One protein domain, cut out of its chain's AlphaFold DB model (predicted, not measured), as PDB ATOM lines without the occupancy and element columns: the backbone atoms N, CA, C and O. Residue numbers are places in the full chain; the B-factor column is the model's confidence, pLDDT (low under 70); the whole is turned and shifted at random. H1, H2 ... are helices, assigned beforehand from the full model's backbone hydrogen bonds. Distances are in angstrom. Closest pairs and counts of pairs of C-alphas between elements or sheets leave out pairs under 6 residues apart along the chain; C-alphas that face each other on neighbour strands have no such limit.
ATOM      1  N   GLY A 268     184.035 158.165 213.814       94.62
ATOM      2  CA  GLY A 268     184.673 157.068 214.565       94.62
ATOM      3  C   GLY A 268     185.862 156.394 213.858       94.62
ATOM      4  O   GLY A 268     186.786 155.917 214.509       94.62
ATOM      5  N   TRP A 269     185.921 156.457 212.525       95.56
ATOM      6  CA  TRP A 269     187.053 155.982 211.719       95.56
ATOM      7  C   TRP A 269     188.382 156.700 212.011       95.56
ATOM      8  O   TRP A 269     189.445 156.206 211.627       95.56
ATOM      9  N   LYS A 270     188.351 157.879 212.646       96.25
ATOM     10  CA  LYS A 270     189.543 158.704 212.888       96.25
ATOM     11  C   LYS A 270     190.575 158.023 213.785       96.25
ATOM     12  O   LYS A 270     191.762 158.319 213.662       96.25
ATOM     13  N   ASP A 271     190.151 157.091 214.633       95.00
ATOM     14  CA  ASP A 271     191.051 156.333 215.507       95.00
ATOM     15  C   ASP A 271     191.889 155.296 214.739       95.00
ATOM     16  O   ASP A 271     192.985 154.941 215.174       95.00
ATOM     17  N   ASP A 272     191.427 154.876 213.557       95.88
ATOM     18  CA  ASP A 272     192.129 153.909 212.707       95.88
ATOM     19  C   ASP A 272     193.129 154.560 211.744       95.88
ATOM     20  O   ASP A 272     193.881 153.866 211.051       95.88
ATOM     21  N   VAL A 273     193.170 155.893 211.685       96.62
ATOM     22  CA  VAL A 273     194.131 156.637 210.869       96.62
ATOM     23  C   VAL A 273     195.382 156.928 211.695       96.62
ATOM     24  O   VAL A 273     195.398 157.779 212.582       96.62
ATOM     25  N   THR A 274     196.461 156.212 211.382       95.50
ATOM     26  CA  THR A 274     197.736 156.293 212.108       95.50
ATOM     27  C   THR A 274     198.663 157.371 211.564       95.50
ATOM     28  O   THR A 274     199.584 157.803 212.255       95.50
ATOM     29  N   GLU A 275     198.441 157.783 210.320       93.12
ATOM     30  CA  GLU A 275     199.229 158.814 209.660       93.12
ATOM     31  C   GLU A 275     198.591 160.189 209.807       93.12
ATOM     32  O   GLU A 275     197.387 160.340 210.018       93.12
ATOM     33  N   LYS A 276     199.418 161.228 209.693       91.19
ATOM     34  CA  LYS A 276     198.902 162.593 209.715       91.19
ATOM     35  C   LYS A 276     198.088 162.868 208.450       91.19
ATOM     36  O   LYS A 276     198.431 162.383 207.370       91.19
ATOM     37  N   ILE A 277     197.039 163.669 208.602       92.25
ATOM     38  CA  ILE A 277     196.172 164.136 207.516       92.25
ATOM     39  C   ILE A 277     195.878 165.630 207.677       92.25
ATOM     40  O   ILE A 277     196.192 166.230 208.709       92.25
ATOM     41  N   THR A 278     195.279 166.227 206.652       90.19
ATOM     42  CA  THR A 278     194.833 167.626 206.650       90.19
ATOM     43  C   THR A 278     193.354 167.752 207.028       90.19
ATOM     44  O   THR A 278     192.641 166.745 207.098       90.19
ATOM     45  N   GLN A 279     192.863 168.982 207.237       91.50
ATOM     46  CA  GLN A 279     191.432 169.212 207.481       91.50
ATOM     47  C   GLN A 279     190.613 168.790 206.260       91.50
ATOM     48  O   GLN A 279     189.572 168.159 206.412       91.50
ATOM     49  N   SER A 280     191.087 169.095 205.048       92.25
ATOM     50  CA  SER A 280     190.360 168.757 203.825       92.25
ATOM     51  C   SER A 280     190.264 167.240 203.603       92.25
ATOM     52  O   SER A 280     189.216 166.740 203.195       92.25
ATOM     53  N   MET A 281     191.312 166.480 203.953       94.31
ATOM     54  CA  MET A 281     191.266 165.012 203.973       94.31
ATOM     55  C   MET A 281     190.268 164.494 205.011       94.31
ATOM     56  O   MET A 281     189.465 163.616 204.692       94.31
ATOM     57  N   PHE A 282     190.287 165.054 206.226       96.06
ATOM     58  CA  PHE A 282     189.364 164.667 207.294       96.06
ATOM     59  C   PHE A 282     187.900 164.926 206.916       96.06
ATOM     60  O   PHE A 282     187.046 164.053 207.072       96.06
ATOM     61  N   ASP A 283     187.614 166.098 206.359       96.19
ATOM     62  CA  ASP A 283     186.278 166.487 205.917       96.19
ATOM     63  C   ASP A 283     185.786 165.596 204.765       96.19
ATOM     64  O   ASP A 283     184.657 165.107 204.796       96.19
ATOM     65  N   ALA A 284     186.633 165.319 203.766       96.19
ATOM     66  CA  ALA A 284     186.280 164.412 202.672       96.19
ATOM     67  C   ALA A 284     185.945 163.003 203.187       96.19
ATOM     68  O   ALA A 284     184.945 162.409 202.779       96.19
ATOM     69  N   MET A 285     186.749 162.482 204.118       97.00
ATOM     70  CA  MET A 285     186.500 161.188 204.754       97.00
ATOM     71  C   MET A 285     185.222 161.187 205.593       97.00
ATOM     72  O   MET A 285     184.459 160.229 205.514       97.00
ATOM     73  N   THR A 286     184.935 162.275 206.309       97.19
ATOM     74  CA  THR A 286     183.684 162.454 207.059       97.19
ATOM     75  C   THR A 286     182.460 162.401 206.141       97.19
ATOM     76  O   THR A 286     181.511 161.681 206.435       97.19
ATOM     77  N   SER A 287     182.480 163.072 204.981       95.62
ATOM     78  CA  SER A 287     181.363 162.989 204.019       95.62
ATOM     79  C   SER A 287     181.181 161.584 203.435       95.62
ATOM     80  O   SER A 287     180.047 161.131 203.242       95.62
ATOM     81  N   ILE A 288     182.279 160.862 203.183       95.25
ATOM     82  CA  ILE A 288     182.224 159.465 202.735       95.25
ATOM     83  C   ILE A 288     181.597 158.576 203.808       95.25
ATOM     84  O   ILE A 288     180.684 157.807 203.495       95.25
ATOM     85  N   ALA A 289     182.073 158.703 205.047       95.25
ATOM     86  CA  ALA A 289     181.592 157.968 206.209       95.25
ATOM     87  C   ALA A 289     180.101 158.204 206.459       95.25
ATOM     88  O   ALA A 289     179.356 157.240 206.600       95.25
ATOM     89  N   PHE A 290     179.656 159.461 206.426       93.38
ATOM     90  CA  PHE A 290     178.247 159.818 206.591       93.38
ATOM     91  C   PHE A 290     177.357 159.150 205.531       93.38
ATOM     92  O   PHE A 290     176.284 158.644 205.826       93.38
ATOM     93  N   ASN A 291     177.817 159.082 204.278       91.12
ATOM     94  CA  ASN A 291     177.022 158.500 203.196       91.12
ATOM     95  C   ASN A 291     177.026 156.963 203.148       91.12
ATOM     96  O   ASN A 291     176.077 156.360 202.652       91.12
ATOM     97  N   SER A 292     178.128 156.318 203.530       89.19
ATOM     98  CA  SER A 292     178.348 154.886 203.261       89.19
ATOM     99  C   SER A 292     178.675 154.056 204.502       89.19
ATOM    100  O   SER A 292     178.952 152.860 204.369       89.19
ATOM    101  N   GLY A 293     178.619 154.662 205.687       90.38
ATOM    102  CA  GLY A 293     179.064 154.068 206.940       90.38
ATOM    103  C   GLY A 293     180.583 154.105 207.092       90.38
ATOM    104  O   GLY A 293     181.337 154.307 206.130       90.38
ATOM    105  N   TRP A 294     181.034 153.871 208.321       91.19
ATOM    106  CA  TRP A 294     182.442 153.956 208.693       91.19
ATOM    107  C   TRP A 294     182.985 152.721 209.401       91.19
ATOM    108  O   TRP A 294     184.125 152.767 209.820       91.19
ATOM    109  N   GLU A 295     182.231 151.628 209.524       88.94
ATOM    110  CA  GLU A 295     182.684 150.398 210.185       88.94
ATOM    111  C   GLU A 295     183.725 149.616 209.348       88.94
ATOM    112  O   GLU A 295     183.826 149.796 208.136       88.94
ATOM    113  N   ASN A 296     184.489 148.703 209.971       83.88
ATOM    114  CA  ASN A 296     185.623 147.953 209.373       83.88
ATOM    115  C   ASN A 296     185.384 147.302 207.993       83.88
ATOM    116  O   ASN A 296     186.324 147.063 207.235       83.88
ATOM    117  N   ASN A 297     184.140 146.972 207.655       87.62
ATOM    118  CA  ASN A 297     183.757 146.353 206.383       87.62
ATOM    119  C   ASN A 297     183.259 147.365 205.335       87.62
ATOM    120  O   ASN A 297     182.851 146.963 204.241       87.62
ATOM    121  N   ARG A 298     183.266 148.660 205.655       92.00
ATOM    122  CA  ARG A 298     182.782 149.727 204.784       92.00
ATOM    123  C   ARG A 298     183.858 150.204 203.811       92.00
ATOM    124  O   ARG A 298     185.056 150.084 204.081       92.00
ATOM    125  N   PRO A 299     183.450 150.806 202.678       89.00
ATOM    126  CA  PRO A 299     184.373 151.242 201.630       89.00
ATOM    127  C   PRO A 299     185.486 152.189 202.114       89.00
ATOM    128  O   PRO A 299     186.596 152.150 201.578       89.00
ATOM    129  N   ILE A 300     185.236 152.994 203.153       93.88
ATOM    130  CA  ILE A 300     186.212 153.957 203.685       93.88
ATOM    131  C   ILE A 300     187.518 153.300 204.170       93.88
ATOM    132  O   ILE A 300     188.582 153.905 204.044       93.88
ATOM    133  N   TYR A 301     187.501 152.033 204.612       94.94
ATOM    134  CA  TYR A 301     188.716 151.343 205.077       94.94
ATOM    135  C   TYR A 301     189.747 151.101 203.983       94.94
ATOM    136  O   TYR A 301     190.946 151.015 204.259       94.94
ATOM    137  N   HIS A 302     189.317 151.044 202.720       94.88
ATOM    138  CA  HIS A 302     190.263 151.034 201.613       94.88
ATOM    139  C   HIS A 302     191.106 152.320 201.591       94.88
ATOM    140  O   HIS A 302     192.317 152.255 201.373       94.88
ATOM    141  N   ILE A 303     190.474 153.464 201.872       96.75
ATOM    142  CA  ILE A 303     191.103 154.787 201.911       96.75
ATOM    143  C   ILE A 303     191.995 154.917 203.148       96.75
ATOM    144  O   ILE A 303     193.159 155.283 202.999       96.75
ATOM    145  N   ILE A 304     191.510 154.516 204.329       96.94
ATOM    146  CA  ILE A 304     192.299 154.478 205.579       96.94
ATOM    147  C   ILE A 304     193.587 153.678 205.375       96.94
ATOM    148  O   ILE A 304     194.679 154.152 205.680       96.94
ATOM    149  N   ARG A 305     193.498 152.489 204.765       96.44
ATOM    150  CA  ARG A 305     194.681 151.669 204.475       96.44
ATOM    151  C   ARG A 305     195.664 152.385 203.552       96.44
ATOM    152  O   ARG A 305     196.869 152.255 203.744       96.44
ATOM    153  N   LEU A 306     195.188 153.103 202.535       96.31
ATOM    154  CA  LEU A 306     196.066 153.872 201.650       96.31
ATOM    155  C   LEU A 306     196.743 155.024 202.402       96.31
ATOM    156  O   LEU A 306     197.950 155.190 202.244       96.31
ATOM    157  N   ILE A 307     196.012 155.744 203.256       95.50
ATOM    158  CA  ILE A 307     196.547 156.811 204.115       95.50
ATOM    159  C   ILE A 307     197.610 156.272 205.070       95.50
ATOM    160  O   ILE A 307     198.715 156.795 205.085       95.50
ATOM    161  N   ASN A 308     197.331 155.177 205.781       95.69
ATOM    162  CA  ASN A 308     198.276 154.572 206.729       95.69
ATOM    163  C   ASN A 308     199.539 154.011 206.053       95.69
ATOM    164  O   ASN A 308     200.541 153.763 206.712       95.69
ATOM    165  N   ASN A 309     199.503 153.801 204.734       92.12
ATOM    166  CA  ASN A 309     200.672 153.452 203.924       92.12
ATOM    167  C   ASN A 309     201.276 154.674 203.204       92.12
ATOM    168  O   ASN A 309     202.046 154.500 202.260       92.12
ATOM    169  N   GLN A 310     200.888 155.890 203.599       88.81
ATOM    170  CA  GLN A 310     201.318 157.171 203.032       88.81
ATOM    171  C   GLN A 310     201.048 157.304 201.517       88.81
ATOM    172  O   GLN A 310     201.701 158.057 200.801       88.81
ATOM    173  N   LYS A 311     200.051 156.580 200.988       88.94
ATOM    174  CA  LYS A 311     199.665 156.583 199.564       88.94
ATOM    175  C   LYS A 311     198.529 157.570 199.279       88.94
ATOM    176  O   LYS A 311     197.509 157.196 198.701       88.94
ATOM    177  N   TYR A 312     198.702 158.841 199.638       89.00
ATOM    178  CA  TYR A 312     197.650 159.869 199.552       89.00
ATOM    179  C   TYR A 312     197.105 160.092 198.130       89.00
ATOM    180  O   TYR A 312     195.894 160.177 197.939       89.00
ATOM    181  N   LYS A 313     197.965 160.100 197.099       88.50
ATOM    182  CA  LYS A 313     197.532 160.216 195.684       88.50
ATOM    183  C   LYS A 313     196.648 159.047 195.245       88.50
ATOM    184  O   LYS A 313     195.669 159.230 194.518       88.50
ATOM    185  N   ALA A 314     196.989 157.840 195.701       91.12
ATOM    186  CA  ALA A 314     196.186 156.653 195.440       91.12
ATOM    187  C   ALA A 314     194.862 156.711 196.212       91.12
ATOM    188  O   ALA A 314     193.831 156.377 195.638       91.12
ATOM    189  N   ALA A 315     194.879 157.186 197.464       95.38
ATOM    190  CA  ALA A 315     193.678 157.399 198.271       95.38
ATOM    191  C   ALA A 315     192.700 158.346 197.560       95.38
ATOM    192  O   ALA A 315     191.566 157.963 197.286       95.38
ATOM    193  N   ALA A 316     193.171 159.522 197.137       94.25
ATOM    194  CA  ALA A 316     192.350 160.486 196.409       94.25
ATOM    195  C   ALA A 316     191.780 159.914 195.104       94.25
ATOM    196  O   ALA A 316     190.623 160.161 194.771       94.25
ATOM    197  N   SER A 317     192.573 159.131 194.368       93.38
ATOM    198  CA  SER A 317     192.114 158.483 193.133       93.38
ATOM    199  C   SER A 317     191.049 157.420 193.403       93.38
ATOM    200  O   SER A 317     190.069 157.349 192.667       93.38
ATOM    201  N   ALA A 318     191.212 156.632 194.469       95.69
ATOM    202  CA  ALA A 318     190.281 155.576 194.849       95.69
ATOM    203  C   ALA A 318     188.924 156.120 195.324       95.69
ATOM    204  O   ALA A 318     187.904 155.476 195.084       95.69
ATOM    205  N   ILE A 319     188.888 157.312 195.936       96.50
ATOM    206  CA  ILE A 319     187.635 157.964 196.355       96.50
ATOM    207  C   ILE A 319     186.676 158.133 195.168       96.50
ATOM    208  O   ILE A 319     185.488 157.868 195.320       96.50
ATOM    209  N   LYS A 320     187.176 158.485 193.973       93.94
ATOM    210  CA  LYS A 320     186.354 158.784 192.781       93.94
ATOM    211  C   LYS A 320     185.410 157.656 192.362       93.94
ATOM    212  O   LYS A 320     184.395 157.924 191.732       93.94
ATOM    213  N   THR A 321     185.756 156.413 192.680       91.12
ATOM    214  CA  THR A 321     184.989 155.212 192.312       91.12
ATOM    215  C   THR A 321     184.418 154.494 193.534       91.12
ATOM    216  O   THR A 321     183.963 153.356 193.436       91.12
ATOM    217  N   LEU A 322     184.502 155.103 194.717       90.94
ATOM    218  CA  LEU A 322     184.136 154.458 195.967       90.94
ATOM    219  C   LEU A 322     182.620 154.510 196.172       90.94
ATOM    220  O   LEU A 322     182.052 155.589 196.290       90.94
ATOM    221  N   ALA A 323     181.961 153.354 196.272       87.31
ATOM    222  CA  ALA A 323     180.527 153.271 196.578       87.31
ATOM    223  C   ALA A 323     179.629 154.110 195.639       87.31
ATOM    224  O   ALA A 323     178.707 154.783 196.087       87.31
ATOM    225  N   THR A 324     179.893 154.074 194.329       89.00
ATOM    226  CA  THR A 324     179.119 154.825 193.320       89.00
ATOM    227  C   THR A 324     177.864 154.101 192.828       89.00
ATOM    228  O   THR A 324     177.152 154.621 191.971       89.00
ATOM    229  N   THR A 325     177.565 152.913 193.361       86.62
ATOM    230  CA  THR A 325     176.453 152.071 192.899       86.62
ATOM    231  C   THR A 325     175.341 151.931 193.935       86.62
ATOM    232  O   THR A 325     175.624 151.701 195.110       86.62
ATOM    233  N   SER A 326     174.085 151.922 193.491       82.19
ATOM    234  CA  SER A 326     172.913 151.528 194.280       82.19
ATOM    235  C   SER A 326     172.191 150.380 193.581       82.19
ATOM    236  O   SER A 326     171.963 150.426 192.377       82.19
ATOM    237  N   LYS A 327     171.868 149.308 194.317       82.44
ATOM    238  CA  LYS A 327     171.263 148.072 193.769       82.44
ATOM    239  C   LYS A 327     172.012 147.479 192.557       82.44
ATOM    240  O   LYS A 327     171.408 146.821 191.719       82.44
ATOM    241  N   GLY A 328     173.330 147.676 192.502       84.06
ATOM    242  CA  GLY A 328     174.194 147.167 191.431       84.06
ATOM    243  C   GLY A 328     174.317 148.079 190.207       84.06
ATOM    244  O   GLY A 328     175.090 147.752 189.313       84.06
ATOM    245  N   GLU A 329     173.621 149.217 190.176       85.94
ATOM    246  CA  GLU A 329     173.697 150.198 189.088       85.94
ATOM    247  C   GLU A 329     174.437 151.455 189.546       85.94
ATOM    248  O   GLU A 329     174.288 151.889 190.689       85.94
ATOM    249  N   GLU A 330     175.250 152.037 188.665       90.81
ATOM    250  CA  GLU A 330     175.943 153.297 188.933       90.81
ATOM    251  C   GLU A 330     174.953 154.465 189.005       90.81
ATOM    252  O   GLU A 330     173.997 154.543 188.233       90.81
ATOM    253  N   VAL A 331     175.178 155.373 189.955       90.38
ATOM    254  CA  VAL A 331     174.316 156.532 190.193       90.38
ATOM    255  C   VAL A 331     175.115 157.808 189.954       90.38
ATOM    256  O   VAL A 331     176.024 158.121 190.725       90.38
ATOM    257  N   ASP A 332     174.730 158.594 188.946       89.31
ATOM    258  CA  ASP A 332     175.416 159.841 188.559       89.31
ATOM    259  C   ASP A 332     175.627 160.806 189.735       89.31
ATOM    260  O   ASP A 332     176.689 161.413 189.878       89.31
ATOM    261  N   ALA A 333     174.632 160.919 190.621       87.06
ATOM    262  CA  ALA A 333     174.724 161.758 191.814       87.06
ATOM    263  C   ALA A 333     175.827 161.287 192.782       87.06
ATOM    264  O   ALA A 333     176.536 162.120 193.347       87.06
ATOM    265  N   LEU A 334     176.017 159.969 192.940       89.88
ATOM    266  CA  LEU A 334     177.090 159.410 193.771       89.88
ATOM    267  C   LEU A 334     178.455 159.607 193.107       89.88
ATOM    268  O   LEU A 334     179.406 159.982 193.786       89.88
ATOM    269  N   VAL A 335     178.555 159.432 191.786       92.44
ATOM    270  CA  VAL A 335     179.791 159.701 191.030       92.44
ATOM    271  C   VAL A 335     180.213 161.167 191.178       92.44
ATOM    272  O   VAL A 335     181.373 161.458 191.478       92.44
ATOM    273  N   ALA A 336     179.273 162.103 191.021       92.38
ATOM    274  CA  ALA A 336     179.535 163.530 191.191       92.38
ATOM    275  C   ALA A 336     179.976 163.869 192.627       92.38
ATOM    276  O   ALA A 336     180.955 164.596 192.806       92.38
ATOM    277  N   ARG A 337     179.308 163.295 193.640       93.06
ATOM    278  CA  ARG A 337     179.674 163.454 195.057       93.06
ATOM    279  C   ARG A 337     181.096 162.956 195.332       93.06
ATOM    280  O   ARG A 337     181.915 163.708 195.853       93.06
ATOM    281  N   ARG A 338     181.429 161.744 194.879       95.06
ATOM    282  CA  ARG A 338     182.760 161.135 195.051       95.06
ATOM    283  C   ARG A 338     183.864 161.902 194.333       95.06
ATOM    284  O   ARG A 338     184.999 161.956 194.806       95.06
ATOM    285  N   LYS A 339     183.548 162.549 193.211       94.31
ATOM    286  CA  LYS A 339     184.474 163.476 192.555       94.31
ATOM    287  C   LYS A 339     184.748 164.715 193.421       94.31
ATOM    288  O   LYS A 339     185.920 165.035 193.602       94.31
ATOM    289  N   SER A 340     183.713 165.351 193.982       92.81
ATOM    290  CA  SER A 340     183.859 166.498 194.902       92.81
ATOM    291  C   SER A 340     184.712 166.136 196.120       92.81
ATOM    292  O   SER A 340     185.683 166.818 196.437       92.81
ATOM    293  N   GLU A 341     184.426 164.997 196.754       95.56
ATOM    294  CA  GLU A 341     185.177 164.535 197.927       95.56
ATOM    295  C   GLU A 341     186.631 164.195 197.587       95.56
ATOM    296  O   GLU A 341     187.523 164.472 198.380       95.56
ATOM    297  N   SER A 342     186.904 163.642 196.400       94.50
ATOM    298  CA  SER A 342     188.274 163.415 195.918       94.50
ATOM    299  C   SER A 342     189.038 164.728 195.706       94.50
ATOM    300  O   SER A 342     190.212 164.823 196.068       94.50
ATOM    301  N   GLU A 343     188.382 165.747 195.143       91.31
ATOM    302  CA  GLU A 343     188.965 167.079 194.951       91.31
ATOM    303  C   GLU A 343     189.253 167.753 196.300       91.31
ATOM    304  O   GLU A 343     190.377 168.207 196.519       91.31
ATOM    305  N   LYS A 344     188.299 167.712 197.240       91.06
ATOM    306  CA  LYS A 344     188.473 168.196 198.617       91.06
ATOM    307  C   LYS A 344     189.591 167.457 199.351       91.06
ATOM    308  O   LYS A 344     190.465 168.086 199.945       91.06
ATOM    309  N   PHE A 345     189.636 166.127 199.254       92.75
ATOM    310  CA  PHE A 345     190.710 165.330 199.847       92.75
ATOM    311  C   PHE A 345     192.088 165.802 199.364       92.75
ATOM    312  O   PHE A 345     193.055 165.783 200.123       92.75
ATOM    313  N   GLY A 346     192.184 166.247 198.108       85.31
ATOM    314  CA  GLY A 346     193.433 166.704 197.518       85.31
ATOM    315  C   GLY A 346     193.769 168.187 197.655       85.31
ATOM    316  O   GLY A 346     194.867 168.585 197.260       85.31
ATOM    317  N   GLU A 347     192.861 168.986 198.212       79.88
ATOM    318  CA  GLU A 347     192.935 170.450 198.236       79.88
ATOM    319  C   GLU A 347     194.156 170.995 199.002       79.88
ATOM    320  O   GLU A 347     194.679 172.061 198.674       79.88
TER     321      GLU A 347
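This is residues 268 to 347 of the 353 residues of the protein "Lysozyme" of Bacteroidetes bacterium (UniProt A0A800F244). What is the shape? H5, the longest helix, joins H2, H3 and H4 in a small up-and-down bundle, H5 folding back beside H2, with short H1 beside H2 and H3. How large is it? The 80 printed residues, with five named helices, H1 to H5, are all helix by class and compact, radius of gyration of the C-alphas 11.7 A, spanning 34 by 26 by 18 A.

What does H5, residues 332 to 346, touch? It touches H2, residues 279 to 292, opposite ways at a shallow tilt of 25 degrees; their closest C-alphas, Met 281 and Phe 345, are 4.2 A apart. H5 and H4, residues 312 to 319, form a hairpin; the closest C-alphas, Ala 316 and Ser 342, are 5.0 A apart. Where are the others? H3, residues 300 to 308, forms hairpins with H4, closest C-alphas Ile 303 and Ala 315 at 5.2 A, and with H2, Ala 289 and Ile 300 at 6.6 A. H1, residues 268 to 272, is close to but not clearly touching H3, closest C-alphas Asp 272 and Ile 304 at 7.2 A. Are the helices' backbones in range? In H2, H3, H4 and H5 every O i to N i+4 pair is within hydrogen-bond range; H1 has 0 of 1, and 1 of 2 O i to N i+3 pairs.

Where is H5? It runs 21.3 A from C-alpha 332 at (175.416, 159.841, 188.559) to C-alpha 346 at (193.433, 166.704, 197.518). How long are the others? H2 is 19.9 A, H3 12.5 A, H4 10.7 A and H1 8.3 A.

Which link is long? H4 to H5, where residues 325 to 326 pair antiparallel with 329 to 330. Is anything cut or uncertain? The printed part has no cut, and no printed residue is under 70 in pLDDT.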